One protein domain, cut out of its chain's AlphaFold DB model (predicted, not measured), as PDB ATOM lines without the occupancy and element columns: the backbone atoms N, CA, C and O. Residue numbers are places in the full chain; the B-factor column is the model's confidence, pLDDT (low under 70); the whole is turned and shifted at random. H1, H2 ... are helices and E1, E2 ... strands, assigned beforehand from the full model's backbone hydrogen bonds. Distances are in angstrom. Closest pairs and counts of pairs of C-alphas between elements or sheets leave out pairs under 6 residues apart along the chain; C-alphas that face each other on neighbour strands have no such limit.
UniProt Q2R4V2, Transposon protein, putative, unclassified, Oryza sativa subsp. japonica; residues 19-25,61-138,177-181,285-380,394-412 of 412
ATOM      1  N   VAL A  19      -2.561 -44.623  13.982       47.28
ATOM      2  CA  VAL A  19      -1.740 -44.203  12.838       47.28
ATOM      3  C   VAL A  19      -0.817 -43.083  13.289       47.28
ATOM      4  O   VAL A  19      -1.280 -42.049  13.768       47.28
ATOM      5  N   VAL A  20       0.491 -43.277  13.119       47.16
ATOM      6  CA  VAL A  20       1.498 -42.242  13.374       47.16
ATOM      7  C   VAL A  20       2.219 -41.927  12.072       47.16
ATOM      8  O   VAL A  20       2.915 -42.783  11.525       47.16
ATOM      9  N   PHE A  21       2.084 -40.698  11.578       51.41
ATOM     10  CA  PHE A  21       2.924 -40.220  10.477       51.41
ATOM     11  C   PHE A  21       4.154 -39.520  11.046       51.41
ATOM     12  O   PHE A  21       4.042 -38.445  11.629       51.41
ATOM     13  N   GLY A  22       5.323 -40.139  10.865       39.53
ATOM     14  CA  GLY A  22       6.622 -39.551  11.186       39.53
ATOM     15  C   GLY A  22       7.162 -38.713  10.027       39.53
ATOM     16  O   GLY A  22       7.279 -39.206   8.903       39.53
ATOM     17  N   LEU A  23       7.519 -37.460  10.295       46.62
ATOM     18  CA  LEU A  23       8.144 -36.553   9.337       46.62
ATOM     19  C   LEU A  23       9.638 -36.410   9.641       46.62
ATOM     20  O   LEU A  23      10.013 -35.953  10.719       46.62
ATOM     21  N   ALA A  24      10.481 -36.756   8.666       35.00
ATOM     22  CA  ALA A  24      11.923 -36.521   8.709       35.00
ATOM     23  C   ALA A  24      12.315 -35.310   7.835       35.00
ATOM     24  O   ALA A  24      11.782 -35.130   6.736       35.00
ATOM     25  N   SER A  25      13.269 -34.504   8.318       31.69
ATOM     26  CA  SER A  25      13.870 -33.341   7.629       31.69
ATOM     27  C   SER A  25      14.441 -33.680   6.233       31.69
ATOM     28  O   SER A  25      14.755 -34.837   5.950       31.69
ATOM     29  N   PRO A  61      -1.323 -37.372   4.060       62.03
ATOM     30  CA  PRO A  61      -2.082 -38.239   4.958       62.03
ATOM     31  C   PRO A  61      -3.486 -38.551   4.430       62.03
ATOM     32  O   PRO A  61      -3.889 -39.709   4.458       62.03
ATOM     33  N   GLU A  62      -4.194 -37.559   3.881       64.94
ATOM     34  CA  GLU A  62      -5.521 -37.756   3.283       64.94
ATOM     35  C   GLU A  62      -5.463 -38.669   2.051       64.94
ATOM     36  O   GLU A  62      -6.286 -39.572   1.926       64.94
ATOM     37  N   LEU A  63      -4.456 -38.504   1.184       70.69
ATOM     38  CA  LEU A  63      -4.229 -39.397   0.039       70.69
ATOM     39  C   LEU A  63      -3.918 -40.834   0.480       70.69
ATOM     40  O   LEU A  63      -4.463 -41.786  -0.069       70.69
ATOM     41  N   TRP A  64      -3.062 -41.009   1.489       75.81
ATOM     42  CA  TRP A  64      -2.741 -42.341   1.998       75.81
ATOM     43  C   TRP A  64      -3.966 -43.001   2.636       75.81
ATOM     44  O   TRP A  64      -4.224 -44.171   2.377       75.81
ATOM     45  N   LEU A  65      -4.751 -42.258   3.420       75.88
ATOM     46  CA  LEU A  65      -5.958 -42.771   4.070       75.88
ATOM     47  C   LEU A  65      -7.115 -43.007   3.095       75.88
ATOM     48  O   LEU A  65      -7.939 -43.885   3.343       75.88
ATOM     49  N   HIS A  66      -7.156 -42.290   1.970       75.00
ATOM     50  CA  HIS A  66      -8.039 -42.617   0.853       75.00
ATOM     51  C   HIS A  66      -7.734 -44.018   0.299       75.00
ATOM     52  O   HIS A  66      -8.650 -44.815   0.096       75.00
ATOM     53  N   ASP A  67      -6.450 -44.339   0.112       76.75
ATOM     54  CA  ASP A  67      -6.013 -45.639  -0.414       76.75
ATOM     55  C   ASP A  67      -5.994 -46.750   0.657       76.75
ATOM     56  O   ASP A  67      -5.979 -47.935   0.322       76.75
ATOM     57  N   HIS A  68      -6.042 -46.379   1.943       80.31
ATOM     58  CA  HIS A  68      -6.054 -47.293   3.090       80.31
ATOM     59  C   HIS A  68      -7.231 -46.984   4.040       80.31
ATOM     60  O   HIS A  68      -7.029 -46.659   5.218       80.31
ATOM     61  N   PRO A  69      -8.488 -47.100   3.561       83.31
ATOM     62  CA  PRO A  69      -9.676 -46.644   4.282       83.31
ATOM     63  C   PRO A  69      -9.925 -47.390   5.601       83.31
ATOM     64  O   PRO A  69     -10.651 -46.896   6.465       83.31
ATOM     65  N   GLN A  70      -9.314 -48.563   5.791       82.25
ATOM     66  CA  GLN A  70      -9.374 -49.327   7.038       82.25
ATOM     67  C   GLN A  70      -8.814 -48.566   8.249       82.25
ATOM     68  O   GLN A  70      -9.181 -48.892   9.376       82.25
ATOM     69  N   PHE A  71      -7.981 -47.545   8.027       81.00
ATOM     70  CA  PHE A  71      -7.378 -46.734   9.083       81.00
ATOM     71  C   PHE A  71      -8.093 -45.398   9.333       81.00
ATOM     72  O   PHE A  71      -7.674 -44.634  10.195       81.00
ATOM     73  N   LEU A  72      -9.187 -45.093   8.623       80.06
ATOM     74  CA  LEU A  72      -9.886 -43.804   8.759       80.06
ATOM     75  C   LEU A  72     -10.437 -43.546  10.166       80.06
ATOM     76  O   LEU A  72     -10.517 -42.404  10.605       80.06
ATOM     77  N   LEU A  73     -10.829 -44.609  10.871       82.94
ATOM     78  CA  LEU A  73     -11.349 -44.520  12.237       82.94
ATOM     79  C   LEU A  73     -10.239 -44.600  13.296       82.94
ATOM     80  O   LEU A  73     -10.501 -44.362  14.476       82.94
ATOM     81  N   SER A  74      -9.013 -44.940  12.895       85.44
ATOM     82  CA  SER A  74      -7.889 -45.100  13.811       85.44
ATOM     83  C   SER A  74      -7.467 -43.746  14.390       85.44
ATOM     84  O   SER A  74      -7.368 -42.777  13.637       85.44
ATOM     85  N   PRO A  75      -7.181 -43.660  15.702       86.12
ATOM     86  CA  PRO A  75      -6.545 -42.490  16.303       86.12
ATOM     87  C   PRO A  75      -5.299 -42.067  15.519       86.12
ATOM     88  O   PRO A  75      -4.375 -42.866  15.346       86.12
ATOM     89  N   LEU A  76      -5.271 -40.821  15.056       84.56
ATOM     90  CA  LEU A  76      -4.189 -40.269  14.249       84.56
ATOM     91  C   LEU A  76      -3.304 -39.345  15.089       84.56
ATOM     92  O   LEU A  76      -3.795 -38.417  15.730       84.56
ATOM     93  N   TYR A  77      -1.991 -39.561  15.021       84.75
ATOM     94  CA  TYR A  77      -0.982 -38.649  15.554       84.75
ATOM     95  C   TYR A  77       0.019 -38.256  14.469       84.75
ATOM     96  O   TYR A  77       0.434 -39.078  13.648       84.75
ATOM     97  N   ILE A  78       0.446 -36.995  14.489       86.38
ATOM     98  CA  ILE A  78       1.501 -36.486  13.605       86.38
ATOM     99  C   ILE A  78       2.766 -36.276  14.431       86.38
ATOM    100  O   ILE A  78       2.734 -35.589  15.446       86.38
ATOM    101  N   GLY A  79       3.873 -36.889  14.024       86.25
ATOM    102  CA  GLY A  79       5.129 -36.874  14.764       86.25
ATOM    103  C   GLY A  79       6.304 -36.407  13.916       86.25
ATOM    104  O   GLY A  79       6.324 -36.604  12.702       86.25
ATOM    105  N   GLY A  80       7.324 -35.834  14.541       83.06
ATOM    106  CA  GLY A  80       8.595 -35.575  13.873       83.06
ATOM    107  C   GLY A  80       9.609 -34.893  14.775       83.06
ATOM    108  O   GLY A  80       9.285 -34.465  15.882       83.06
ATOM    109  N   ASP A  81      10.837 -34.780  14.281       83.31
ATOM    110  CA  ASP A  81      11.941 -34.148  14.990       83.31
ATOM    111  C   ASP A  81      12.628 -33.036  14.183       83.31
ATOM    112  O   ASP A  81      12.477 -32.922  12.959       83.31
ATOM    113  N   SER A  82      13.409 -32.207  14.875       87.44
ATOM    114  CA  SER A  82      14.228 -31.160  14.267       87.44
ATOM    115  C   SER A  82      13.376 -30.155  13.476       87.44
ATOM    116  O   SER A  82      12.460 -29.541  14.028       87.44
ATOM    117  N   TYR A  83      13.628 -29.976  12.175       86.06
ATOM    118  CA  TYR A  83      12.866 -29.055  11.325       86.06
ATOM    119  C   TYR A  83      11.372 -29.405  11.230       86.06
ATOM    120  O   TYR A  83      10.552 -28.547  10.901       86.06
ATOM    121  N   SER A  84      10.989 -30.638  11.574       87.44
ATOM    122  CA  SER A  84       9.584 -31.030  11.671       87.44
ATOM    123  C   SER A  84       8.823 -30.261  12.756       87.44
ATOM    124  O   SER A  84       7.602 -30.253  12.709       87.44
ATOM    125  N   GLY A  85       9.488 -29.530  13.659       89.50
ATOM    126  CA  GLY A  85       8.829 -28.549  14.532       89.50
ATOM    127  C   GLY A  85       8.111 -27.411  13.782       89.50
ATOM    128  O   GLY A  85       7.167 -26.826  14.309       89.50
ATOM    129  N   ILE A  86       8.477 -27.157  12.519       90.12
ATOM    130  CA  ILE A  86       7.728 -26.269  11.622       90.12
ATOM    131  C   ILE A  86       6.571 -27.022  10.949       90.12
ATOM    132  O   ILE A  86       5.462 -26.507  10.830       90.12
ATOM    133  N   ILE A  87       6.811 -28.261  10.516       87.88
ATOM    134  CA  ILE A  87       5.876 -29.022   9.672       87.88
ATOM    135  C   ILE A  87       4.738 -29.651  10.489       87.88
ATOM    136  O   ILE A  87       3.590 -29.626  10.068       87.88
ATOM    137  N   VAL A  88       5.037 -30.227  11.650       89.94
ATOM    138  CA  VAL A  88       4.077 -30.962  12.485       89.94
ATOM    139  C   VAL A  88       2.909 -30.076  12.934       89.94
ATOM    140  O   VAL A  88       1.773 -30.443  12.639       89.94
ATOM    141  N   PRO A  89       3.123 -28.920  13.596       91.94
ATOM    142  CA  PRO A  89       2.008 -28.085  14.040       91.94
ATOM    143  C   PRO A  89       1.282 -27.394  12.875       91.94
ATOM    144  O   PRO A  89       0.071 -27.210  12.941       91.94
ATOM    145  N   THR A  90       1.969 -27.060  11.777       92.00
ATOM    146  CA  THR A  90       1.301 -26.494  10.590       92.00
ATOM    147  C   THR A  90       0.412 -27.526   9.896       92.00
ATOM    148  O   THR A  90      -0.724 -27.218   9.550       92.00
ATOM    149  N   LEU A  91       0.884 -28.769   9.749       89.75
ATOM    150  CA  LEU A  91       0.106 -29.868   9.178       89.75
ATOM    151  C   LEU A  91      -1.062 -30.273  10.079       89.75
ATOM    152  O   LEU A  91      -2.155 -30.509   9.576       89.75
ATOM    153  N   ALA A  92      -0.846 -30.357  11.392       89.62
ATOM    154  CA  ALA A  92      -1.912 -30.676  12.336       89.62
ATOM    155  C   ALA A  92      -3.040 -29.635  12.279       89.62
ATOM    156  O   ALA A  92      -4.205 -30.020  12.256       89.62
ATOM    157  N   LEU A  93      -2.699 -28.344  12.181       90.75
ATOM    158  CA  LEU A  93      -3.696 -27.282  12.043       90.75
ATOM    159  C   LEU A  93      -4.429 -27.363  10.699       90.75
ATOM    160  O   LEU A  93      -5.647 -27.274  10.670       90.75
ATOM    161  N   ALA A  94      -3.717 -27.620   9.600       90.38
ATOM    162  CA  ALA A  94      -4.354 -27.791   8.294       90.38
ATOM    163  C   ALA A  94      -5.336 -28.981   8.264       90.38
ATOM    164  O   ALA A  94      -6.391 -28.898   7.639       90.38
ATOM    165  N   ILE A  95      -5.010 -30.085   8.949       88.25
ATOM    166  CA  ILE A  95      -5.913 -31.239   9.095       88.25
ATOM    167  C   ILE A  95      -7.159 -30.856   9.905       88.25
ATOM    168  O   ILE A  95      -8.263 -31.264   9.553       88.25
ATOM    169  N   ASP A  96      -6.990 -30.094  10.983       90.25
ATOM    170  CA  ASP A  96      -8.102 -29.607  11.800       90.25
ATOM    171  C   ASP A  96      -9.048 -28.695  11.004       90.25
ATOM    172  O   ASP A  96     -10.247 -28.954  10.942       90.25
ATOM    173  N   GLU A  97      -8.501 -27.711  10.288       90.19
ATOM    174  CA  GLU A  97      -9.268 -26.793   9.435       90.19
ATOM    175  C   GLU A  97     -10.016 -27.526   8.301       90.19
ATOM    176  O   GLU A  97     -11.167 -27.200   7.987       90.19
ATOM    177  N   SER A  98      -9.383 -28.544   7.704       87.00
ATOM    178  CA  SER A  98      -9.979 -29.434   6.693       87.00
ATOM    179  C   SER A  98     -11.156 -30.232   7.275       87.00
ATOM    180  O   SER A  98     -12.258 -30.249   6.713       87.00
ATOM    181  N   ASN A  99     -10.968 -30.821   8.462       88.69
ATOM    182  CA  ASN A  99     -12.012 -31.551   9.179       88.69
ATOM    183  C   ASN A  99     -13.219 -30.665   9.520       88.69
ATOM    184  O   ASN A  99     -14.360 -31.086   9.310       88.69
ATOM    185  N   ASP A 100     -12.976 -29.452  10.015       88.81
ATOM    186  CA  ASP A 100     -14.017 -28.492  10.393       88.81
ATOM    187  C   ASP A 100     -14.792 -27.963   9.180       88.81
ATOM    188  O   ASP A 100     -16.003 -27.735   9.253       88.81
ATOM    189  N   SER A 101     -14.122 -27.852   8.032       89.00
ATOM    190  CA  SER A 101     -14.749 -27.512   6.748       89.00
ATOM    191  C   SER A 101     -15.604 -28.654   6.178       89.00
ATOM    192  O   SER A 101     -16.395 -28.446   5.256       89.00
ATOM    193  N   GLY A 102     -15.500 -29.860   6.751       83.38
ATOM    194  CA  GLY A 102     -16.232 -31.049   6.319       83.38
ATOM    195  C   GLY A 102     -15.627 -31.737   5.094       83.38
ATOM    196  O   GLY A 102     -16.297 -32.592   4.494       83.38
ATOM    197  N   ASP A 103     -14.385 -31.398   4.740       79.56
ATOM    198  CA  ASP A 103     -13.663 -32.018   3.635       79.56
ATOM    199  C   ASP A 103     -13.436 -33.513   3.919       79.56
ATOM    200  O   ASP A 103     -13.333 -33.974   5.060       79.56
ATOM    201  N   LYS A 104     -13.469 -34.329   2.859       78.50
ATOM    202  CA  LYS A 104     -13.339 -35.789   2.961       78.50
ATOM    203  C   LYS A 104     -11.978 -36.246   2.429       78.50
ATOM    204  O   LYS A 104     -11.591 -35.790   1.357       78.50
ATOM    205  N   PRO A 105     -11.335 -37.240   3.073       81.25
ATOM    206  CA  PRO A 105     -11.780 -37.942   4.283       81.25
ATOM    207  C   PRO A 105     -11.582 -37.121   5.571       81.25
ATOM    208  O   PRO A 105     -10.568 -36.456   5.718       81.25
ATOM    209  N   ILE A 106     -12.511 -37.244   6.530       83.81
ATOM    210  CA  ILE A 106     -12.310 -36.686   7.881       83.81
ATOM    211  C   ILE A 106     -11.269 -37.544   8.594       83.81
ATOM    212  O   ILE A 106     -11.428 -38.767   8.673       83.81
ATOM    213  N   LEU A 107     -10.234 -36.906   9.130       86.56
ATOM    214  CA  LEU A 107      -9.145 -37.563   9.838       86.56
ATOM    215  C   LEU A 107      -9.372 -37.524  11.352       86.56
ATOM    216  O   LEU A 107      -9.591 -36.458  11.921       86.56
ATOM    217  N   ASN A 108      -9.253 -38.667  12.032       88.62
ATOM    218  CA  ASN A 108      -9.400 -38.767  13.490       88.62
ATOM    219  C   ASN A 108      -8.141 -38.275  14.242       88.62
ATOM    220  O   ASN A 108      -7.473 -39.050  14.929       88.62
ATOM    221  N   LEU A 109      -7.764 -37.005  14.051       89.19
ATOM    222  CA  LEU A 109      -6.589 -36.390  14.675       89.19
ATOM    223  C   LEU A 109      -6.765 -36.312  16.200       89.19
ATOM    224  O   LEU A 109      -7.715 -35.717  16.697       89.19
ATOM    225  N   MET A 110      -5.827 -36.896  16.946       89.06
ATOM    226  CA  MET A 110      -5.860 -36.953  18.415       89.06
ATOM    227  C   MET A 110      -4.784 -36.099  19.087       89.06
ATOM    228  O   MET A 110      -4.874 -35.820  20.287       89.06
ATOM    229  N   GLY A 111      -3.744 -35.726  18.343       87.88
ATOM    230  CA  GLY A 111      -2.619 -34.966  18.865       87.88
ATOM    231  C   GLY A 111      -1.377 -35.064  17.992       87.88
ATOM    232  O   GLY A 111      -1.400 -35.616  16.890       87.88
ATOM    233  N   TYR A 112      -0.271 -34.539  18.501       87.75
ATOM    234  CA  TYR A 112       0.993 -34.507  17.774       87.75
ATOM    235  C   TYR A 112       2.211 -34.605  18.698       87.75
ATOM    236  O   TYR A 112       2.125 -34.398  19.909       87.75
ATOM    237  N   VAL A 113       3.359 -34.953  18.120       88.31
ATOM    238  CA  VAL A 113       4.623 -35.161  18.832       88.31
ATOM    239  C   VAL A 113       5.741 -34.397  18.129       88.31
ATOM    240  O   VAL A 113       5.907 -34.523  16.916       88.31
ATOM    241  N   ALA A 114       6.526 -33.626  18.878       87.62
ATOM    242  CA  ALA A 114       7.634 -32.850  18.334       87.62
ATOM    243  C   ALA A 114       8.907 -33.046  19.177       87.62
ATOM    244  O   ALA A 114       8.933 -32.720  20.364       87.62
ATOM    245  N   GLY A 115       9.951 -33.602  18.562       85.62
ATOM    246  CA  GLY A 115      11.233 -33.907  19.200       85.62
ATOM    247  C   GLY A 115      12.337 -32.934  18.819       85.62
ATOM    248  O   GLY A 115      12.567 -32.729  17.632       85.62
ATOM    249  N   ASN A 116      13.027 -32.339  19.792       88.88
ATOM    250  CA  ASN A 116      14.004 -31.264  19.570       88.88
ATOM    251  C   ASN A 116      13.529 -30.296  18.464       88.88
ATOM    252  O   ASN A 116      14.177 -30.195  17.419       88.88
ATOM    253  N   PRO A 117      12.334 -29.692  18.606       92.06
ATOM    254  CA  PRO A 117      11.672 -29.062  17.474       92.06
ATOM    255  C   PRO A 117      12.217 -27.661  17.202       92.06
ATOM    256  O   PRO A 117      12.245 -26.820  18.098       92.06
ATOM    257  N   VAL A 118      12.570 -27.381  15.943       93.62
ATOM    258  CA  VAL A 118      12.721 -25.996  15.470       93.62
ATOM    259  C   VAL A 118      11.339 -25.364  15.464       93.62
ATOM    260  O   VAL A 118      10.448 -25.854  14.770       93.62
ATOM    261  N   THR A 119      11.161 -24.292  16.220       92.69
ATOM    262  CA  THR A 119       9.853 -23.654  16.428       92.69
ATOM    263  C   THR A 119       9.887 -22.164  16.170       92.69
ATOM    264  O   THR A 119       8.931 -21.631  15.618       92.69
ATOM    265  N   ASP A 120      10.970 -21.483  16.528       94.75
ATOM    266  CA  ASP A 120      11.105 -20.043  16.378       94.75
ATOM    267  C   ASP A 120      12.583 -19.673  16.363       94.75
ATOM    268  O   ASP A 120      13.326 -19.958  17.302       94.75
ATOM    269  N   SER A 121      13.009 -18.991  15.302       89.25
ATOM    270  CA  SER A 121      14.429 -18.687  15.101       89.25
ATOM    271  C   SER A 121      15.070 -17.896  16.245       89.25
ATOM    272  O   SER A 121      16.258 -18.077  16.502       89.25
ATOM    273  N   GLN A 122      14.317 -17.040  16.945       90.12
ATOM    274  CA  GLN A 122      14.857 -16.285  18.067       90.12
ATOM    275  C   GLN A 122      15.030 -17.193  19.281       90.12
ATOM    276  O   GLN A 122      16.131 -17.250  19.828       90.12
ATOM    277  N   PHE A 123      13.986 -17.925  19.683       93.25
ATOM    278  CA  PHE A 123      14.083 -18.842  20.823       93.25
ATOM    279  C   PHE A 123      15.133 -19.934  20.591       93.25
ATOM    280  O   PHE A 123      15.910 -20.236  21.499       93.25
ATOM    281  N   ASP A 124      15.187 -20.493  19.382       92.38
ATOM    282  CA  ASP A 124      16.091 -21.586  19.022       92.38
ATOM    283  C   ASP A 124      17.558 -21.156  19.008       92.38
ATOM    284  O   ASP A 124      18.413 -21.873  19.527       92.38
ATOM    285  N   GLU A 125      17.871 -19.969  18.483       91.62
ATOM    286  CA  GLU A 125      19.239 -19.446  18.500       91.62
ATOM    287  C   GLU A 125      19.643 -18.910  19.883       91.62
ATOM    288  O   GLU A 125      20.756 -19.176  20.345       91.62
ATOM    289  N   ASP A 126      18.745 -18.207  20.583       93.88
ATOM    290  CA  ASP A 126      19.024 -17.674  21.923       93.88
ATOM    291  C   ASP A 126      19.172 -18.797  22.962       93.88
ATOM    292  O   ASP A 126      19.987 -18.696  23.882       93.88
ATOM    293  N   GLY A 127      18.443 -19.906  22.798       94.19
ATOM    294  CA  GLY A 127      18.497 -21.066  23.687       94.19
ATOM    295  C   GLY A 127      19.860 -21.765  23.721       94.19
ATOM    296  O   GLY A 127      20.207 -22.381  24.734       94.19
ATOM    297  N   LYS A 128      20.682 -21.634  22.673       94.81
ATOM    298  CA  LYS A 128      21.984 -22.320  22.585       94.81
ATOM    299  C   LYS A 128      22.949 -21.873  23.676       94.81
ATOM    300  O   LYS A 128      23.645 -22.704  24.249       94.81
ATOM    301  N   ILE A 129      22.973 -20.579  24.002       95.44
ATOM    302  CA  ILE A 129      23.923 -20.029  24.980       95.44
ATOM    303  C   ILE A 129      23.656 -20.571  26.400       95.44
ATOM    304  O   ILE A 129      24.595 -21.086  27.010       95.44
ATOM    305  N   PRO A 130      22.411 -20.562  26.923       95.06
ATOM    306  CA  PRO A 130      22.079 -21.265  28.161       95.06
ATOM    307  C   PRO A 130      22.346 -22.776  28.126       95.06
ATOM    308  O   PRO A 130      22.767 -23.316  29.143       95.06
ATOM    309  N   CYS A 131      22.143 -23.460  26.988       93.81
ATOM    310  CA  CYS A 131      22.465 -24.891  26.867       93.81
ATOM    311  C   CYS A 131      23.963 -25.134  27.058       93.81
ATOM    312  O   CYS A 131      24.368 -25.906  27.920       93.81
ATOM    313  N   LEU A 132      24.799 -24.403  26.316       95.75
ATOM    314  CA  LEU A 132      26.256 -24.503  26.406       95.75
ATOM    315  C   LEU A 132      26.765 -24.238  27.832       95.75
ATOM    316  O   LEU A 132      27.664 -24.935  28.299       95.75
ATOM    317  N   HIS A 133      26.185 -23.261  28.537       96.00
ATOM    318  CA  HIS A 133      26.514 -22.995  29.941       96.00
ATOM    319  C   HIS A 133      26.059 -24.125  30.868       96.00
ATOM    320  O   HIS A 133      26.864 -24.614  31.658       96.00
ATOM    321  N   GLY A 134      24.816 -24.593  30.728       92.25
ATOM    322  CA  GLY A 134      24.268 -25.696  31.522       92.25
ATOM    323  C   GLY A 134      25.033 -27.012  31.348       92.25
ATOM    324  O   GLY A 134      25.139 -27.787  32.295       92.25
ATOM    325  N   MET A 135      25.632 -27.222  30.174       92.12
ATOM    326  CA  MET A 135      26.486 -28.373  29.864       92.12
ATOM    327  C   MET A 135      27.957 -28.179  30.271       92.12
ATOM    328  O   MET A 135      28.781 -29.061  30.038       92.12
ATOM    329  N   GLY A 136      28.315 -27.033  30.863       93.19
ATOM    330  CA  GLY A 136      29.683 -26.734  31.299       93.19
ATOM    331  C   GLY A 136      30.674 -26.473  30.158       93.19
ATOM    332  O   GLY A 136      31.882 -26.566  30.364       93.19
ATOM    333  N   LEU A 137      30.186 -26.149  28.958       94.00
ATOM    334  CA  LEU A 137      31.003 -25.922  27.756       94.00
ATOM    335  C   LEU A 137      31.522 -24.482  27.649       94.00
ATOM    336  O   LEU A 137      32.456 -24.214  26.895       94.00
ATOM    337  N   ILE A 138      30.926 -23.555  28.404       95.44
ATOM    338  CA  ILE A 138      31.399 -22.176  28.556       95.44
ATOM    339  C   ILE A 138      31.488 -21.803  30.034       95.44
ATOM    340  O   ILE A 138      30.717 -22.293  30.857       95.44
ATOM    341  N   ASN A 177      30.195 -30.863  18.628       80.19
ATOM    342  CA  ASN A 177      29.001 -31.408  18.002       80.19
ATOM    343  C   ASN A 177      27.754 -30.844  18.682       80.19
ATOM    344  O   ASN A 177      27.290 -31.362  19.695       80.19
ATOM    345  N   MET A 178      27.199 -29.780  18.112       84.12
ATOM    346  CA  MET A 178      26.033 -29.122  18.693       84.12
ATOM    347  C   MET A 178      24.818 -30.050  18.782       84.12
ATOM    348  O   MET A 178      24.036 -29.891  19.703       84.12
ATOM    349  N   LEU A 179      24.675 -31.052  17.911       81.38
ATOM    350  CA  LEU A 179      23.529 -31.972  17.951       81.38
ATOM    351  C   LEU A 179      23.647 -33.054  19.024       81.38
ATOM    352  O   LEU A 179      22.653 -33.688  19.368       81.38
ATOM    353  N   HIS A 180      24.856 -33.290  19.534       81.44
ATOM    354  CA  HIS A 180      25.085 -34.161  20.678       81.44
ATOM    355  C   HIS A 180      26.438 -33.834  21.314       81.44
ATOM    356  O   HIS A 180      27.474 -34.347  20.892       81.44
ATOM    357  N   VAL A 181      26.444 -33.000  22.352       83.94
ATOM    358  CA  VAL A 181      27.674 -32.369  22.867       83.94
ATOM    359  C   VAL A 181      28.700 -33.328  23.480       83.94
ATOM    360  O   VAL A 181      29.859 -32.959  23.640       83.94
ATOM    361  N   SER A 285       7.678 -18.843  12.665       93.81
ATOM    362  CA  SER A 285       7.392 -19.284  14.027       93.81
ATOM    363  C   SER A 285       6.169 -20.198  14.050       93.81
ATOM    364  O   SER A 285       5.154 -19.880  13.424       93.81
ATOM    365  N   THR A 286       6.250 -21.309  14.779       95.19
ATOM    366  CA  THR A 286       5.128 -22.222  15.042       95.19
ATOM    367  C   THR A 286       4.613 -22.167  16.479       95.19
ATOM    368  O   THR A 286       3.693 -22.901  16.832       95.19
ATOM    369  N   VAL A 287       5.122 -21.240  17.296       94.81
ATOM    370  CA  VAL A 287       4.704 -21.058  18.699       94.81
ATOM    371  C   VAL A 287       3.196 -20.801  18.818       94.81
ATOM    372  O   VAL A 287       2.518 -21.436  19.622       94.81
ATOM    373  N   GLU A 288       2.634 -19.941  17.964       92.88
ATOM    374  CA  GLU A 288       1.186 -19.675  17.951       92.88
ATOM    375  C   GLU A 288       0.367 -20.851  17.394       92.88
ATOM    376  O   GLU A 288      -0.762 -21.068  17.825       92.88
ATOM    377  N   TYR A 289       0.931 -21.666  16.496       94.00
ATOM    378  CA  TYR A 289       0.252 -22.872  15.999       94.00
ATOM    379  C   TYR A 289       0.071 -23.888  17.125       94.00
ATOM    380  O   TYR A 289      -1.005 -24.465  17.274       94.00
ATOM    381  N   HIS A 290       1.108 -24.063  17.950       93.56
ATOM    382  CA  HIS A 290       1.031 -24.869  19.160       93.56
ATOM    383  C   HIS A 290      -0.100 -24.381  20.075       93.56
ATOM    384  O   HIS A 290      -0.933 -25.188  20.479       93.56
ATOM    385  N   LEU A 291      -0.191 -23.073  20.336       91.06
ATOM    386  CA  LEU A 291      -1.247 -22.500  21.175       91.06
ATOM    387  C   LEU A 291      -2.655 -22.711  20.600       91.06
ATOM    388  O   LEU A 291      -3.565 -23.065  21.350       91.06
ATOM    389  N   THR A 292      -2.842 -22.506  19.293       92.25
ATOM    390  CA  THR A 292      -4.127 -22.731  18.613       92.25
ATOM    391  C   THR A 292      -4.553 -24.187  18.730       92.25
ATOM    392  O   THR A 292      -5.616 -24.464  19.271       92.25
ATOM    393  N   LEU A 293      -3.684 -25.129  18.353       91.50
ATOM    394  CA  LEU A 293      -3.975 -26.560  18.466       91.50
ATOM    395  C   LEU A 293      -4.306 -26.972  19.905       91.50
ATOM    396  O   LEU A 293      -5.203 -27.782  20.134       91.50
ATOM    397  N   MET A 294      -3.616 -26.393  20.892       88.44
ATOM    398  CA  MET A 294      -3.911 -26.674  22.294       88.44
ATOM    399  C   MET A 294      -5.280 -26.147  22.732       88.44
ATOM    400  O   MET A 294      -5.906 -26.757  23.600       88.44
ATOM    401  N   ARG A 295      -5.751 -25.028  22.169       87.81
ATOM    402  CA  ARG A 295      -7.089 -24.472  22.435       87.81
ATOM    403  C   ARG A 295      -8.201 -25.289  21.783       87.81
ATOM    404  O   ARG A 295      -9.253 -25.426  22.396       87.81
ATOM    405  N   GLU A 296      -7.926 -25.897  20.633       87.88
ATOM    406  CA  GLU A 296      -8.829 -26.848  19.965       87.88
ATOM    407  C   GLU A 296      -8.872 -28.234  20.648       87.88
ATOM    408  O   GLU A 296      -9.602 -29.140  20.241       87.88
ATOM    409  N   GLY A 297      -8.106 -28.410  21.732       86.75
ATOM    410  CA  GLY A 297      -8.110 -29.617  22.560       86.75
ATOM    411  C   GLY A 297      -7.169 -30.722  22.077       86.75
ATOM    412  O   GLY A 297      -7.274 -31.860  22.542       86.75
ATOM    413  N   TYR A 298      -6.248 -30.428  21.152       87.94
ATOM    414  CA  TYR A 298      -5.258 -31.404  20.701       87.94
ATOM    415  C   TYR A 298      -4.126 -31.570  21.704       87.94
ATOM    416  O   TYR A 298      -3.445 -30.616  22.068       87.94
ATOM    417  N   ARG A 299      -3.854 -32.822  22.079       87.19
ATOM    418  CA  ARG A 299      -2.738 -33.168  22.967       87.19
ATOM    419  C   ARG A 299      -1.401 -33.069  22.238       87.19
ATOM    420  O   ARG A 299      -1.310 -33.418  21.059       87.19
ATOM    421  N   SER A 300      -0.353 -32.663  22.952       88.56
ATOM    422  CA  SER A 300       0.981 -32.516  22.371       88.56
ATOM    423  C   SER A 300       2.083 -33.056  23.277       88.56
ATOM    424  O   SER A 300       2.195 -32.651  24.431       88.56
ATOM    425  N   LEU A 301       2.954 -33.903  22.735       88.56
ATOM    426  CA  LEU A 301       4.192 -34.316  23.398       88.56
ATOM    427  C   LEU A 301       5.366 -33.543  22.795       88.56
ATOM    428  O   LEU A 301       5.684 -33.729  21.621       88.56
ATOM    429  N   ILE A 302       6.021 -32.700  23.592       90.62
ATOM    430  CA  ILE A 302       7.167 -31.902  23.153       90.62
ATOM    431  C   ILE A 302       8.405 -32.379  23.903       90.62
ATOM    432  O   ILE A 302       8.576 -32.098  25.080       90.62
ATOM    433  N   TYR A 303       9.305 -33.095  23.245       86.81
ATOM    434  CA  TYR A 303      10.479 -33.647  23.918       86.81
ATOM    435  C   TYR A 303      11.775 -33.027  23.412       86.81
ATOM    436  O   TYR A 303      11.857 -32.556  22.283       86.81
ATOM    437  N   SER A 304      12.819 -33.045  24.236       86.75
ATOM    438  CA  SER A 304      14.158 -32.605  23.853       86.75
ATOM    439  C   SER A 304      15.218 -33.527  24.451       86.75
ATOM    440  O   SER A 304      15.248 -33.782  25.654       86.75
ATOM    441  N   GLY A 305      16.143 -34.009  23.626       84.38
ATOM    442  CA  GLY A 305      17.412 -34.534  24.114       84.38
ATOM    443  C   GLY A 305      18.165 -33.436  24.870       84.38
ATOM    444  O   GLY A 305      18.354 -32.343  24.346       84.38
ATOM    445  N   ASP A 306      18.589 -33.723  26.097       84.44
ATOM    446  CA  ASP A 306      19.297 -32.790  26.987       84.44
ATOM    447  C   ASP A 306      20.751 -32.521  26.564       84.44
ATOM    448  O   ASP A 306      21.372 -31.583  27.053       84.44
ATOM    449  N   HIS A 307      21.271 -33.308  25.622       86.69
ATOM    450  CA  HIS A 307      22.610 -33.162  25.050       86.69
ATOM    451  C   HIS A 307      22.623 -32.545  23.644       86.69
ATOM    452  O   HIS A 307      23.700 -32.342  23.083       86.69
ATOM    453  N   ASP A 308      21.458 -32.245  23.069       86.62
ATOM    454  CA  ASP A 308      21.359 -31.465  21.838       86.62
ATOM    455  C   ASP A 308      21.413 -29.981  22.215       86.62
ATOM    456  O   ASP A 308      20.485 -29.459  22.823       86.62
ATOM    457  N   CYS A 309      22.511 -29.299  21.891       91.62
ATOM    458  CA  CYS A 309      22.607 -27.842  21.973       91.62
ATOM    459  C   CYS A 309      22.382 -27.143  20.618       91.62
ATOM    460  O   CYS A 309      22.476 -25.918  20.542       91.62
ATOM    461  N   GLY A 310      22.099 -27.890  19.549       89.44
ATOM    462  CA  GLY A 310      21.739 -27.389  18.229       89.44
ATOM    463  C   GLY A 310      20.275 -26.971  18.172       89.44
ATOM    464  O   GLY A 310      19.986 -25.889  17.662       89.44
ATOM    465  N   ILE A 311      19.385 -27.783  18.747       92.00
ATOM    466  CA  ILE A 311      17.987 -27.434  19.028       92.00
ATOM    467  C   ILE A 311      17.700 -27.774  20.498       92.00
ATOM    468  O   ILE A 311      17.213 -28.865  20.823       92.00
ATOM    469  N   PRO A 312      18.090 -26.874  21.413       91.06
ATOM    470  CA  PRO A 312      18.206 -27.221  22.813       91.06
ATOM    471  C   PRO A 312      16.885 -27.262  23.562       91.06
ATOM    472  O   PRO A 312      15.953 -26.501  23.306       91.06
ATOM    473  N   PHE A 313      16.856 -28.064  24.626       90.75
ATOM    474  CA  PHE A 313      15.736 -28.061  25.567       90.75
ATOM    475  C   PHE A 313      15.471 -26.670  26.167       90.75
ATOM    476  O   PHE A 313      14.339 -26.348  26.521       90.75
ATOM    477  N   THR A 314      16.496 -25.820  26.271       93.88
ATOM    478  CA  THR A 314      16.377 -24.436  26.740       93.88
ATOM    479  C   THR A 314      15.586 -23.554  25.773       93.88
ATOM    480  O   THR A 314      14.872 -22.676  26.255       93.88
ATOM    481  N   SER A 315      15.649 -23.783  24.450       93.12
ATOM    482  CA  SER A 315      14.780 -23.075  23.494       93.12
ATOM    483  C   SER A 315      13.341 -23.542  23.637       93.12
ATOM    484  O   SER A 315      12.431 -22.721  23.758       93.12
ATOM    485  N   THR A 316      13.158 -24.861  23.755       92.19
ATOM    486  CA  THR A 316      11.848 -25.481  23.965       92.19
ATOM    487  C   THR A 316      11.165 -24.938  25.221       92.19
ATOM    488  O   THR A 316      10.029 -24.473  25.184       92.19
ATOM    489  N   GLN A 317      11.890 -24.891  26.339       92.44
ATOM    490  CA  GLN A 317      11.390 -24.290  27.574       92.44
ATOM    491  C   GLN A 317      11.104 -22.790  27.433       92.44
ATOM    492  O   GLN A 317      10.175 -22.295  28.069       92.44
ATOM    493  N   ALA A 318      11.893 -22.050  26.650       92.50
ATOM    494  CA  ALA A 318      11.725 -20.608  26.502       92.50
ATOM    495  C   ALA A 318      10.413 -20.252  25.790       92.50
ATOM    496  O   ALA A 318       9.650 -19.441  26.320       92.50
ATOM    497  N   TRP A 319      10.109 -20.883  24.651       94.38
ATOM    498  CA  TRP A 319       8.855 -20.602  23.949       94.38
ATOM    499  C   TRP A 319       7.636 -21.162  24.692       94.38
ATOM    500  O   TRP A 319       6.590 -20.519  24.726       94.38
ATOM    501  N   ILE A 320       7.763 -22.302  25.382       91.25
ATOM    502  CA  ILE A 320       6.675 -22.833  26.218       91.25
ATOM    503  C   ILE A 320       6.354 -21.872  27.369       91.25
ATOM    504  O   ILE A 320       5.187 -21.602  27.652       91.25
ATOM    505  N   ARG A 321       7.379 -21.298  28.016       90.69
ATOM    506  CA  ARG A 321       7.185 -20.255  29.039       90.69
ATOM    507  C   ARG A 321       6.555 -18.996  28.455       90.69
ATOM    508  O   ARG A 321       5.746 -18.368  29.133       90.69
ATOM    509  N   PHE A 322       6.896 -18.638  27.217       92.75
ATOM    510  CA  PHE A 322       6.290 -17.503  26.520       92.75
ATOM    511  C   PHE A 322       4.772 -17.671  26.332       92.75
ATOM    512  O   PHE A 322       4.041 -16.694  26.475       92.75
ATOM    513  N   LEU A 323       4.285 -18.899  26.120       91.81
ATOM    514  CA  LEU A 323       2.848 -19.192  26.032       91.81
ATOM    515  C   LEU A 323       2.082 -19.006  27.354       91.81
ATOM    516  O   LEU A 323       0.852 -18.977  27.336       91.81
ATOM    517  N   ASN A 324       2.781 -18.870  28.489       90.50
ATOM    518  CA  ASN A 324       2.195 -18.627  29.810       90.50
ATOM    519  C   ASN A 324       1.082 -19.631  30.183       90.50
ATOM    520  O   ASN A 324      -0.003 -19.261  30.638       90.50
ATOM    521  N   LEU A 325       1.356 -20.914  29.945       87.56
ATOM    522  CA  LEU A 325       0.456 -22.021  30.261       87.56
ATOM    523  C   LEU A 325       0.411 -22.297  31.773       87.56
ATOM    524  O   LEU A 325       1.360 -22.016  32.505       87.56
ATOM    525  N   SER A 326      -0.691 -22.885  32.241       87.19
ATOM    526  CA  SER A 326      -0.866 -23.287  33.642       87.19
ATOM    527  C   SER A 326      -0.247 -24.658  33.898       87.19
ATOM    528  O   SER A 326      -0.439 -25.578  33.106       87.19
ATOM    529  N   VAL A 327       0.473 -24.809  35.011       86.12
ATOM    530  CA  VAL A 327       1.039 -26.099  35.434       86.12
ATOM    531  C   VAL A 327      -0.066 -26.994  35.986       86.12
ATOM    532  O   VAL A 327      -0.846 -26.566  36.834       86.12
ATOM    533  N   VAL A 328      -0.118 -28.227  35.488       85.50
ATOM    534  CA  VAL A 328      -1.064 -29.272  35.913       85.50
ATOM    535  C   VAL A 328      -0.369 -30.320  36.764       85.50
ATOM    536  O   VAL A 328      -0.889 -30.722  37.799       85.50
ATOM    537  N   ASP A 329       0.808 -30.746  36.311       82.19
ATOM    538  CA  ASP A 329       1.676 -31.695  36.995       82.19
ATOM    539  C   ASP A 329       3.060 -31.063  37.107       82.19
ATOM    540  O   ASP A 329       3.620 -30.588  36.111       82.19
ATOM    541  N   ASP A 330       3.577 -31.013  38.332       87.44
ATOM    542  CA  ASP A 330       4.843 -30.366  38.639       87.44
ATOM    543  C   ASP A 330       6.022 -31.101  37.998       87.44
ATOM    544  O   ASP A 330       5.965 -32.279  37.644       87.44
ATOM    545  N   TRP A 331       7.135 -30.383  37.870       85.94
ATOM    546  CA  TRP A 331       8.365 -30.938  37.326       85.94
ATOM    547  C   TRP A 331       8.850 -32.135  38.152       85.94
ATOM    548  O   TRP A 331       9.231 -31.988  39.316       85.94
ATOM    549  N   ARG A 332       8.889 -33.319  37.541       86.25
ATOM    550  CA  ARG A 332       9.234 -34.576  38.217       86.25
ATOM    551  C   ARG A 332      10.042 -35.518  37.329       86.25
ATOM    552  O   ARG A 332       9.984 -35.408  36.107       86.25
ATOM    553  N   PRO A 333      10.807 -36.461  37.900       86.62
ATOM    554  CA  PRO A 333      11.467 -37.489  37.106       86.62
ATOM    555  C   PRO A 333      10.456 -38.426  36.438       86.62
ATOM    556  O   PRO A 333       9.354 -38.660  36.945       86.62
ATOM    557  N   TRP A 334      10.879 -39.014  35.325       82.06
ATOM    558  CA  TRP A 334      10.221 -40.158  34.717       82.06
ATOM    559  C   TRP A 334      11.188 -41.322  34.527       82.06
ATOM    560  O   TRP A 334      12.401 -41.125  34.428       82.06
ATOM    561  N   TYR A 335      10.652 -42.542  34.518       82.56
ATOM    562  CA  TYR A 335      11.440 -43.761  34.669       82.56
ATOM    563  C   TYR A 335      11.216 -44.740  33.521       82.56
ATOM    564  O   TYR A 335      10.097 -44.893  33.042       82.56
ATOM    565  N   VAL A 336      12.280 -45.447  33.147       76.38
ATOM    566  CA  VAL A 336      12.253 -46.620  32.264       76.38
ATOM    567  C   VAL A 336      13.165 -47.671  32.866       76.38
ATOM    568  O   VAL A 336      14.275 -47.345  33.284       76.38
ATOM    569  N   ALA A 337      12.697 -48.918  32.950       81.69
ATOM    570  CA  ALA A 337      13.459 -50.027  33.534       81.69
ATOM    571  C   ALA A 337      14.081 -49.687  34.914       81.69
ATOM    572  O   ALA A 337      15.220 -50.035  35.216       81.69
ATOM    573  N   GLY A 338      13.345 -48.942  35.751       82.31
ATOM    574  CA  GLY A 338      13.797 -48.529  37.086       82.31
ATOM    575  C   GLY A 338      14.873 -47.433  37.116       82.31
ATOM    576  O   GLY A 338      15.343 -47.085  38.197       82.31
ATOM    577  N   GLN A 339      15.257 -46.861  35.973       83.25
ATOM    578  CA  GLN A 339      16.202 -45.746  35.876       83.25
ATOM    579  C   GLN A 339      15.496 -44.459  35.467       83.25
ATOM    580  O   GLN A 339      14.556 -44.489  34.677       83.25
ATOM    581  N   VAL A 340      15.962 -43.319  35.987       82.69
ATOM    582  CA  VAL A 340      15.462 -42.004  35.565       82.69
ATOM    583  C   VAL A 340      15.851 -41.791  34.107       82.69
ATOM    584  O   VAL A 340      17.020 -41.554  33.794       82.69
ATOM    585  N   ALA A 341      14.870 -41.871  33.220       79.00
ATOM    586  CA  ALA A 341      15.063 -41.671  31.794       79.00
ATOM    587  C   ALA A 341      15.021 -40.188  31.421       79.00
ATOM    588  O   ALA A 341      15.593 -39.831  30.402       79.00
ATOM    589  N   GLY A 342      14.451 -39.338  32.282       82.88
ATOM    590  CA  GLY A 342      14.478 -37.885  32.163       82.88
ATOM    591  C   GLY A 342      13.588 -37.205  33.197       82.88
ATOM    592  O   GLY A 342      13.232 -37.790  34.220       82.88
ATOM    593  N   THR A 343      13.210 -35.963  32.928       85.00
ATOM    594  CA  THR A 343      12.248 -35.207  33.745       85.00
ATOM    595  C   THR A 343      11.098 -34.715  32.907       85.00
ATOM    596  O   THR A 343      11.258 -34.563  31.703       85.00
ATOM    597  N   THR A 344       9.955 -34.476  33.536       86.25
ATOM    598  CA  THR A 344       8.753 -34.069  32.844       86.25
ATOM    599  C   THR A 344       7.867 -33.113  33.621       86.25
ATOM    600  O   THR A 344       7.936 -33.070  34.844       86.25
ATOM    601  N   GLN A 345       7.069 -32.333  32.895       86.38
ATOM    602  CA  GLN A 345       6.077 -31.397  33.412       86.38
ATOM    603  C   GLN A 345       4.898 -31.361  32.447       86.38
ATOM    604  O   GLN A 345       5.115 -31.376  31.232       86.38
ATOM    605  N   THR A 346       3.690 -31.265  33.000       87.44
ATOM    606  CA  THR A 346       2.448 -31.147  32.236       87.44
ATOM    607  C   THR A 346       1.874 -29.744  32.371       87.44
ATOM    608  O   THR A 346       1.696 -29.231  33.481       87.44
ATOM    609  N   LEU A 347       1.542 -29.134  31.235       87.12
ATOM    610  CA  LEU A 347       0.996 -27.778  31.145       87.12
ATOM    611  C   LEU A 347      -0.320 -27.761  30.378       87.12
ATOM    612  O   LEU A 347      -0.500 -28.594  29.497       87.12
ATOM    613  N   THR A 348      -1.176 -26.773  30.645       85.12
ATOM    614  CA  THR A 348      -2.460 -26.598  29.957       85.12
ATOM    615  C   THR A 348      -2.835 -25.139  29.691       85.12
ATOM    616  O   THR A 348      -2.367 -24.212  30.356       85.12
ATOM    617  N   THR A 349      -3.742 -24.936  28.736       82.75
ATOM    618  CA  THR A 349      -4.386 -23.651  28.429       82.75
ATOM    619  C   THR A 349      -5.569 -23.330  29.360       82.75
ATOM    620  O   THR A 349      -6.024 -22.186  29.379       82.75
ATOM    621  N   HIS A 350      -6.065 -24.296  30.149       69.94
ATOM    622  CA  HIS A 350      -7.235 -24.137  31.028       69.94
ATOM    623  C   HIS A 350      -6.871 -23.998  32.512       69.94
ATOM    624  O   HIS A 350      -6.105 -24.778  33.059       69.94
ATOM    625  N   ALA A 351      -7.502 -23.065  33.225       50.72
ATOM    626  CA  ALA A 351      -7.166 -22.771  34.623       50.72
ATOM    627  C   ALA A 351      -7.632 -23.817  35.670       50.72
ATOM    628  O   ALA A 351      -7.516 -23.528  36.853       50.72
ATOM    629  N   ASN A 352      -8.177 -24.981  35.280       48.94
ATOM    630  CA  ASN A 352      -8.592 -26.080  36.179       48.94
ATOM    631  C   ASN A 352      -8.862 -27.384  35.388       48.94
ATOM    632  O   ASN A 352     -10.019 -27.717  35.121       48.94
ATOM    633  N   PRO A 353      -7.829 -28.116  34.957       50.47
ATOM    634  CA  PRO A 353      -8.005 -29.386  34.258       50.47
ATOM    635  C   PRO A 353      -8.350 -30.539  35.213       50.47
ATOM    636  O   PRO A 353      -7.873 -30.596  36.347       50.47
ATOM    637  N   THR A 354      -9.124 -31.513  34.734       45.81
ATOM    638  CA  THR A 354      -9.124 -32.873  35.296       45.81
ATOM    639  C   THR A 354      -7.755 -33.513  35.030       45.81
ATOM    640  O   THR A 354      -7.392 -33.610  33.858       45.81
ATOM    641  N   PRO A 355      -7.003 -33.954  36.059       41.59
ATOM    642  CA  PRO A 355      -5.707 -34.602  35.863       41.59
ATOM    643  C   PRO A 355      -5.885 -35.927  35.115       41.59
ATOM    644  O   PRO A 355      -6.656 -36.779  35.558       41.59
ATOM    645  N   ILE A 356      -5.174 -36.120  34.005       49.09
ATOM    646  CA  ILE A 356      -5.076 -37.409  33.312       49.09
ATOM    647  C   ILE A 356      -3.590 -37.783  33.329       49.09
ATOM    648  O   ILE A 356      -2.772 -37.058  32.785       49.09
ATOM    649  N   SER A 357      -3.185 -38.894  33.957       42.59
ATOM    650  CA  SER A 357      -1.759 -39.272  33.994       42.59
ATOM    651  C   SER A 357      -1.301 -39.844  32.641       42.59
ATOM    652  O   SER A 357      -1.212 -41.049  32.423       42.59
ATOM    653  N   ILE A 358      -0.970 -38.967  31.691       47.12
ATOM    654  CA  ILE A 358      -0.488 -39.365  30.357       47.12
ATOM    655  C   ILE A 358       0.825 -40.154  30.444       47.12
ATOM    656  O   ILE A 358       1.074 -41.042  29.630       47.12
ATOM    657  N   PHE A 359       1.660 -39.869  31.445       38.03
ATOM    658  CA  PHE A 359       2.962 -40.519  31.568       38.03
ATOM    659  C   PHE A 359       2.862 -42.007  31.907       38.03
ATOM    660  O   PHE A 359       3.615 -42.804  31.357       38.03
ATOM    661  N   GLU A 360       1.942 -42.388  32.795       38.00
ATOM    662  CA  GLU A 360       1.749 -43.799  33.137       38.00
ATOM    663  C   GLU A 360       1.220 -44.570  31.932       38.00
ATOM    664  O   GLU A 360       1.711 -45.660  31.674       38.00
ATOM    665  N   ASP A 361       0.336 -43.967  31.129       38.44
ATOM    666  CA  ASP A 361      -0.174 -44.592  29.908       38.44
ATOM    667  C   ASP A 361       0.937 -44.748  28.847       38.44
ATOM    668  O   ASP A 361       1.160 -45.844  28.350       38.44
ATOM    669  N   TRP A 362       1.717 -43.705  28.533       36.88
ATOM    670  CA  TRP A 362       2.781 -43.807  27.518       36.88
ATOM    671  C   TRP A 362       3.983 -44.653  27.969       36.88
ATOM    672  O   TRP A 362       4.496 -45.444  27.181       36.88
ATOM    673  N   ALA A 363       4.442 -44.525  29.217       33.34
ATOM    674  CA  ALA A 363       5.624 -45.242  29.697       33.34
ATOM    675  C   ALA A 363       5.345 -46.696  30.091       33.34
ATOM    676  O   ALA A 363       6.230 -47.532  29.895       33.34
ATOM    677  N   SER A 364       4.136 -47.034  30.571       34.41
ATOM    678  CA  SER A 364       3.762 -48.447  30.732       34.41
ATOM    679  C   SER A 364       3.668 -49.142  29.374       34.41
ATOM    680  O   SER A 364       4.062 -50.295  29.260       34.41
ATOM    681  N   LYS A 365       3.210 -48.428  28.335       35.25
ATOM    682  CA  LYS A 365       3.057 -48.958  26.971       35.25
ATOM    683  C   LYS A 365       4.372 -49.066  26.203       35.25
ATOM    684  O   LYS A 365       4.484 -49.945  25.364       35.25
ATOM    685  N   ILE A 366       5.364 -48.220  26.485       34.75
ATOM    686  CA  ILE A 366       6.720 -48.344  25.914       34.75
ATOM    687  C   ILE A 366       7.504 -49.484  26.590       34.75
ATOM    688  O   ILE A 366       8.304 -50.140  25.933       34.75
ATOM    689  N   GLY A 367       7.259 -49.754  27.878       28.19
ATOM    690  CA  GLY A 367       7.908 -50.840  28.623       28.19
ATOM    691  C   GLY A 367       7.441 -52.262  28.272       28.19
ATOM    692  O   GLY A 367       8.062 -53.211  28.737       28.19
ATOM    693  N   GLU A 368       6.376 -52.413  27.476       27.89
ATOM    694  CA  GLU A 368       5.857 -53.704  26.982       27.89
ATOM    695  C   GLU A 368       6.298 -54.030  25.539       27.89
ATOM    696  O   GLU A 368       5.905 -55.062  24.997       27.89
ATOM    697  N   ILE A 369       7.095 -53.166  24.895       29.48
ATOM    698  CA  ILE A 369       7.534 -53.342  23.502       29.48
ATOM    699  C   ILE A 369       8.876 -54.079  23.489       29.48
ATOM    700  O   ILE A 369       9.933 -53.463  23.386       29.48
ATOM    701  N   ASP A 370       8.812 -55.405  23.587       24.50
ATOM    702  CA  ASP A 370       9.846 -56.267  23.019       24.50
ATOM    703  C   ASP A 370       9.521 -56.480  21.528       24.50
ATOM    704  O   ASP A 370       8.385 -56.777  21.160       24.50
ATOM    705  N   GLU A 371      10.541 -56.330  20.686       24.52
ATOM    706  CA  GLU A 371      10.558 -56.559  19.235       24.52
ATOM    707  C   GLU A 371       9.898 -55.511  18.314       24.52
ATOM    708  O   GLU A 371       8.722 -55.148  18.370       24.52
ATOM    709  N   VAL A 372      10.724 -55.067  17.363       26.09
ATOM    710  CA  VAL A 372      10.408 -54.202  16.231       26.09
ATOM    711  C   VAL A 372       9.262 -54.793  15.408       26.09
ATOM    712  O   VAL A 372       9.446 -55.622  14.523       26.09
ATOM    713  N   THR A 373       8.060 -54.282  15.642       20.62
ATOM    714  CA  THR A 373       7.035 -54.119  14.613       20.62
ATOM    715  C   THR A 373       6.415 -52.746  14.827       20.62
ATOM    716  O   THR A 373       5.803 -52.479  15.859       20.62
ATOM    717  N   ILE A 374       6.571 -51.844  13.853       24.78
ATOM    718  CA  ILE A 374       5.782 -50.606  13.785       24.78
ATOM    719  C   ILE A 374       4.330 -51.043  13.564       24.78
ATOM    720  O   ILE A 374       3.882 -51.250  12.441       24.78
ATOM    721  N   GLY A 375       3.638 -51.269  14.672       22.48
ATOM    722  CA  GLY A 375       2.312 -51.856  14.750       22.48
ATOM    723  C   GLY A 375       1.831 -51.779  16.191       22.48
ATOM    724  O   GLY A 375       1.621 -52.798  16.837       22.48
ATOM    725  N   VAL A 376       1.687 -50.564  16.727       24.86
ATOM    726  CA  VAL A 376       1.187 -50.394  18.095       24.86
ATOM    727  C   VAL A 376      -0.321 -50.667  18.098       24.86
ATOM    728  O   VAL A 376      -1.120 -49.892  17.565       24.86
ATOM    729  N   SER A 377      -0.699 -51.811  18.669       20.45
ATOM    730  CA  SER A 377      -2.056 -52.121  19.121       20.45
ATOM    731  C   SER A 377      -2.218 -51.556  20.532       20.45
ATOM    732  O   SER A 377      -1.578 -52.031  21.463       20.45
ATOM    733  N   LEU A 378      -3.050 -50.530  20.700       26.27
ATOM    734  CA  LEU A 378      -3.482 -50.017  21.997       26.27
ATOM    735  C   LEU A 378      -4.963 -50.337  22.183       26.27
ATOM    736  O   LEU A 378      -5.827 -49.802  21.492       26.27
ATOM    737  N   SER A 379      -5.279 -51.191  23.157       21.56
ATOM    738  CA  SER A 379      -6.646 -51.310  23.656       21.56
ATOM    739  C   SER A 379      -6.917 -50.213  24.681       21.56
ATOM    740  O   SER A 379      -6.270 -50.188  25.727       21.56
ATOM    741  N   LEU A 380      -7.916 -49.368  24.434       28.03
ATOM    742  CA  LEU A 380      -8.628 -48.658  25.493       28.03
ATOM    743  C   LEU A 380     -10.139 -48.756  25.265       28.03
ATOM    744  O   LEU A 380     -10.618 -48.894  24.140       28.03
ATOM    745  N   GLY A 394     -10.929 -30.602  26.895       37.56
ATOM    746  CA  GLY A 394     -10.024 -31.571  27.472       37.56
ATOM    747  C   GLY A 394      -8.787 -30.817  27.915       37.56
ATOM    748  O   GLY A 394      -8.342 -29.897  27.234       37.56
ATOM    749  N   ALA A 395      -8.246 -31.179  29.069       37.88
ATOM    750  CA  ALA A 395      -6.939 -30.712  29.483       37.88
ATOM    751  C   ALA A 395      -5.937 -31.014  28.361       37.88
ATOM    752  O   ALA A 395      -5.574 -32.168  28.136       37.88
ATOM    753  N   THR A 396      -5.528 -29.992  27.613       46.75
ATOM    754  CA  THR A 396      -4.404 -30.159  26.707       46.75
ATOM    755  C   THR A 396      -3.161 -30.203  27.563       46.75
ATOM    756  O   THR A 396      -2.903 -29.250  28.288       46.75
ATOM    757  N   GLU A 397      -2.450 -31.319  27.503       47.62
ATOM    758  CA  GLU A 397      -1.234 -31.577  28.253       47.62
ATOM    759  C   GLU A 397      -0.036 -31.403  27.322       47.62
ATOM    760  O   GLU A 397       0.090 -32.123  26.329       47.62
ATOM    761  N   VAL A 398       0.821 -30.428  27.625       50.03
ATOM    762  CA  VAL A 398       2.156 -30.324  27.029       50.03
ATOM    763  C   VAL A 398       3.113 -31.053  27.938       50.03
ATOM    764  O   VAL A 398       3.422 -30.556  29.020       50.03
ATOM    765  N   LEU A 399       3.568 -32.222  27.502       49.00
ATOM    766  CA  LEU A 399       4.593 -32.966  28.210       49.00
ATOM    767  C   LEU A 399       5.959 -32.519  27.698       49.00
ATOM    768  O   LEU A 399       6.294 -32.809  26.552       49.00
ATOM    769  N   VAL A 400       6.736 -31.830  28.533       53.59
ATOM    770  CA  VAL A 400       8.154 -31.562  28.247       53.59
ATOM    771  C   VAL A 400       8.969 -32.730  28.766       53.59
ATOM    772  O   VAL A 400       8.762 -33.111  29.909       53.59
ATOM    773  N   THR A 401       9.880 -33.317  27.989       51.16
ATOM    774  CA  THR A 401      10.853 -34.277  28.544       51.16
ATOM    775  C   THR A 401      12.278 -33.958  28.145       51.16
ATOM    776  O   THR A 401      12.545 -33.687  26.978       51.16
ATOM    777  N   THR A 402      13.182 -33.992  29.126       49.47
ATOM    778  CA  THR A 402      14.625 -33.824  28.937       49.47
ATOM    779  C   THR A 402      15.345 -35.113  29.299       49.47
ATOM    780  O   THR A 402      15.278 -35.507  30.465       49.47
ATOM    781  N   ARG A 403      16.019 -35.699  28.291       45.03
ATOM    782  CA  ARG A 403      16.843 -36.935  28.258       45.03
ATOM    783  C   ARG A 403      16.205 -38.054  27.413       45.03
ATOM    784  O   ARG A 403      15.127 -38.561  27.697       45.03
ATOM    785  N   LEU A 404      16.886 -38.394  26.309       42.62
ATOM    786  CA  LEU A 404      16.408 -39.318  25.263       42.62
ATOM    787  C   LEU A 404      17.296 -40.557  25.075       42.62
ATOM    788  O   LEU A 404      17.022 -41.379  24.201       42.62
ATOM    789  N   GLN A 405      18.358 -40.704  25.875       33.66
ATOM    790  CA  GLN A 405      19.335 -41.788  25.700       33.66
ATOM    791  C   GLN A 405      18.693 -43.187  25.797       33.66
ATOM    792  O   GLN A 405      19.244 -44.148  25.274       33.66
ATOM    793  N   THR A 406      17.504 -43.289  26.395       31.48
ATOM    794  CA  THR A 406      16.761 -44.544  26.567       31.48
ATOM    795  C   THR A 406      15.668 -44.763  25.511       31.48
ATOM    796  O   THR A 406      15.370 -45.902  25.190       31.48
ATOM    797  N   LEU A 407      15.102 -43.713  24.902       33.47
ATOM    798  CA  LEU A 407      13.987 -43.855  23.946       33.47
ATOM    799  C   LEU A 407      14.468 -44.314  22.559       33.47
ATOM    800  O   LEU A 407      13.831 -45.150  21.931       33.47
ATOM    801  N   LEU A 408      15.637 -43.844  22.108       30.11
ATOM    802  CA  LEU A 408      16.249 -44.307  20.852       30.11
ATOM    803  C   LEU A 408      16.817 -45.732  20.935       30.11
ATOM    804  O   LEU A 408      16.921 -46.379  19.903       30.11
ATOM    805  N   HIS A 409      17.163 -46.214  22.135       27.47
ATOM    806  CA  HIS A 409      17.592 -47.603  22.369       27.47
ATOM    807  C   HIS A 409      16.420 -48.588  22.489       27.47
ATOM    808  O   HIS A 409      16.648 -49.785  22.446       27.47
ATOM    809  N   ILE A 410      15.193 -48.087  22.674       29.16
ATOM    810  CA  ILE A 410      13.962 -48.893  22.730       29.16
ATOM    811  C   ILE A 410      13.227 -48.870  21.378       29.16
ATOM    812  O   ILE A 410      12.457 -49.769  21.068       29.16
ATOM    813  N   MET A 411      13.465 -47.849  20.545       27.75
ATOM    814  CA  MET A 411      12.901 -47.749  19.188       27.75
ATOM    815  C   MET A 411      13.771 -48.389  18.085       27.75
ATOM    816  O   MET A 411      13.348 -48.401  16.928       27.75
ATOM    817  N   HIS A 412      14.967 -48.878  18.416       25.48
ATOM    818  CA  HIS A 412      15.877 -49.620  17.535       25.48
ATOM    819  C   HIS A 412      16.053 -51.033  18.063       25.48
ATOM    820  O   HIS A 412      16.169 -51.938  17.205       25.48
TER     821      HIS A 412
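This is residues 19 to 25, 61 to 138, 177 to 181, 285 to 380 and 394 to 412 of the 412 residues of the protein "Transposon protein, putative, unclassified" of Oryza sativa subsp. japonica (UniProt Q2R4V2). A twisted sheet of seven strands has H2, H4 and H5 over one face and the small helix H6 on the other, near the long E5 and E6 hairpin. H3 packs on H5 away from the sheet, and H1 only grazes the sheet. The printed part has 205 residues, of mixed class, with six named helices and seven named strands in the order E1 H1 E2 H2 E3 H3 H4 E4 H5 E5 E6 H6 E7. The mixed sheet runs E1 E2 E3 E4 E7 E6 E5, parallel from E1 to E7 and antiparallel beyond. It is compact, with a radius of gyration of the C-alphas of 17.1 A and spans of 53 by 38 by 37 A.

Within hydrogen-bond range are N 23 of E1, residues 19 to 23, and O 79 of E2, residues 76 to 81, at 2.8 A. E2 and E3, residues 109 to 115, have N 113 and O 78 at 2.8 A; E3 and E4, residues 299 to 304, N 114 and O 301 at 2.9 A. E4 and E7, residues 398 to 402, have N 304 and O 401 at 2.8 A; E7 and E6, residues 339 to 348, N 398 and O 347 at 2.9 A. The hairpin of E6 and E5, residues 326 to 336, has N 344 and O 332 at 2.7 A; E5 bends by 56 degrees at residue 332. H2, residues 84 to 101, is over E2 and E3 at a height over the sheet of 9.5 A; E2, H2, E3 form a strand-helix-strand unit, parallel neighbours joined through a helix, with a right-handed crossover. On the same face, H4, residues 287 to 295, touches residues 89 to 93 of H2 alone (Pro 89 and Tyr 289 closest, C-alphas 5.8 A). H5, residues 313 to 322, is on that face over E4 and E7; E4, H5, E5 form a split unit, with E7 and E6 between its strands, also right-handed. H3, residues 121 to 134, is not on the sheet but touches H5 at a steep tilt of 53 degrees, opposite ways, with the closest C-alphas, Gly 127 and Ser 315, 4.2 A apart. H6, residues 358 to 366, is on the opposite face, over none of the strands, giving three layers, helices on both faces. H1, residues 61 to 67, only grazes the sheet with residues 61 to 65. Every O i to N i+4 pair is within hydrogen-bond range in H1, H4, H5 and H6, against 12 of 14 in H2 and 7 of 10 in H3.

E1 begins at C-alpha 19 (-1.740, -44.203, 12.838), and E7 ends at C-alpha 402 (14.625, -33.824, 28.937). From first to last C-alpha, H2 measures 25.1 A, E5 26.8 A, E6 27.4 A and H3 20.4 A.

The farthest C-alphas, Pro 69 and Ile 138, are 53.6 A apart. The cuts leave out residues 26 to 60, 139 to 176, 182 to 284 and 381 to 393, with C-alpha gaps of 16.9, 14.2, 25.7 and 17.3 A. Of the links printed whole, none is long. The pLDDT is under 70 in residues 19 to 25, 61 to 62, 350 to 380 and 394 to 412.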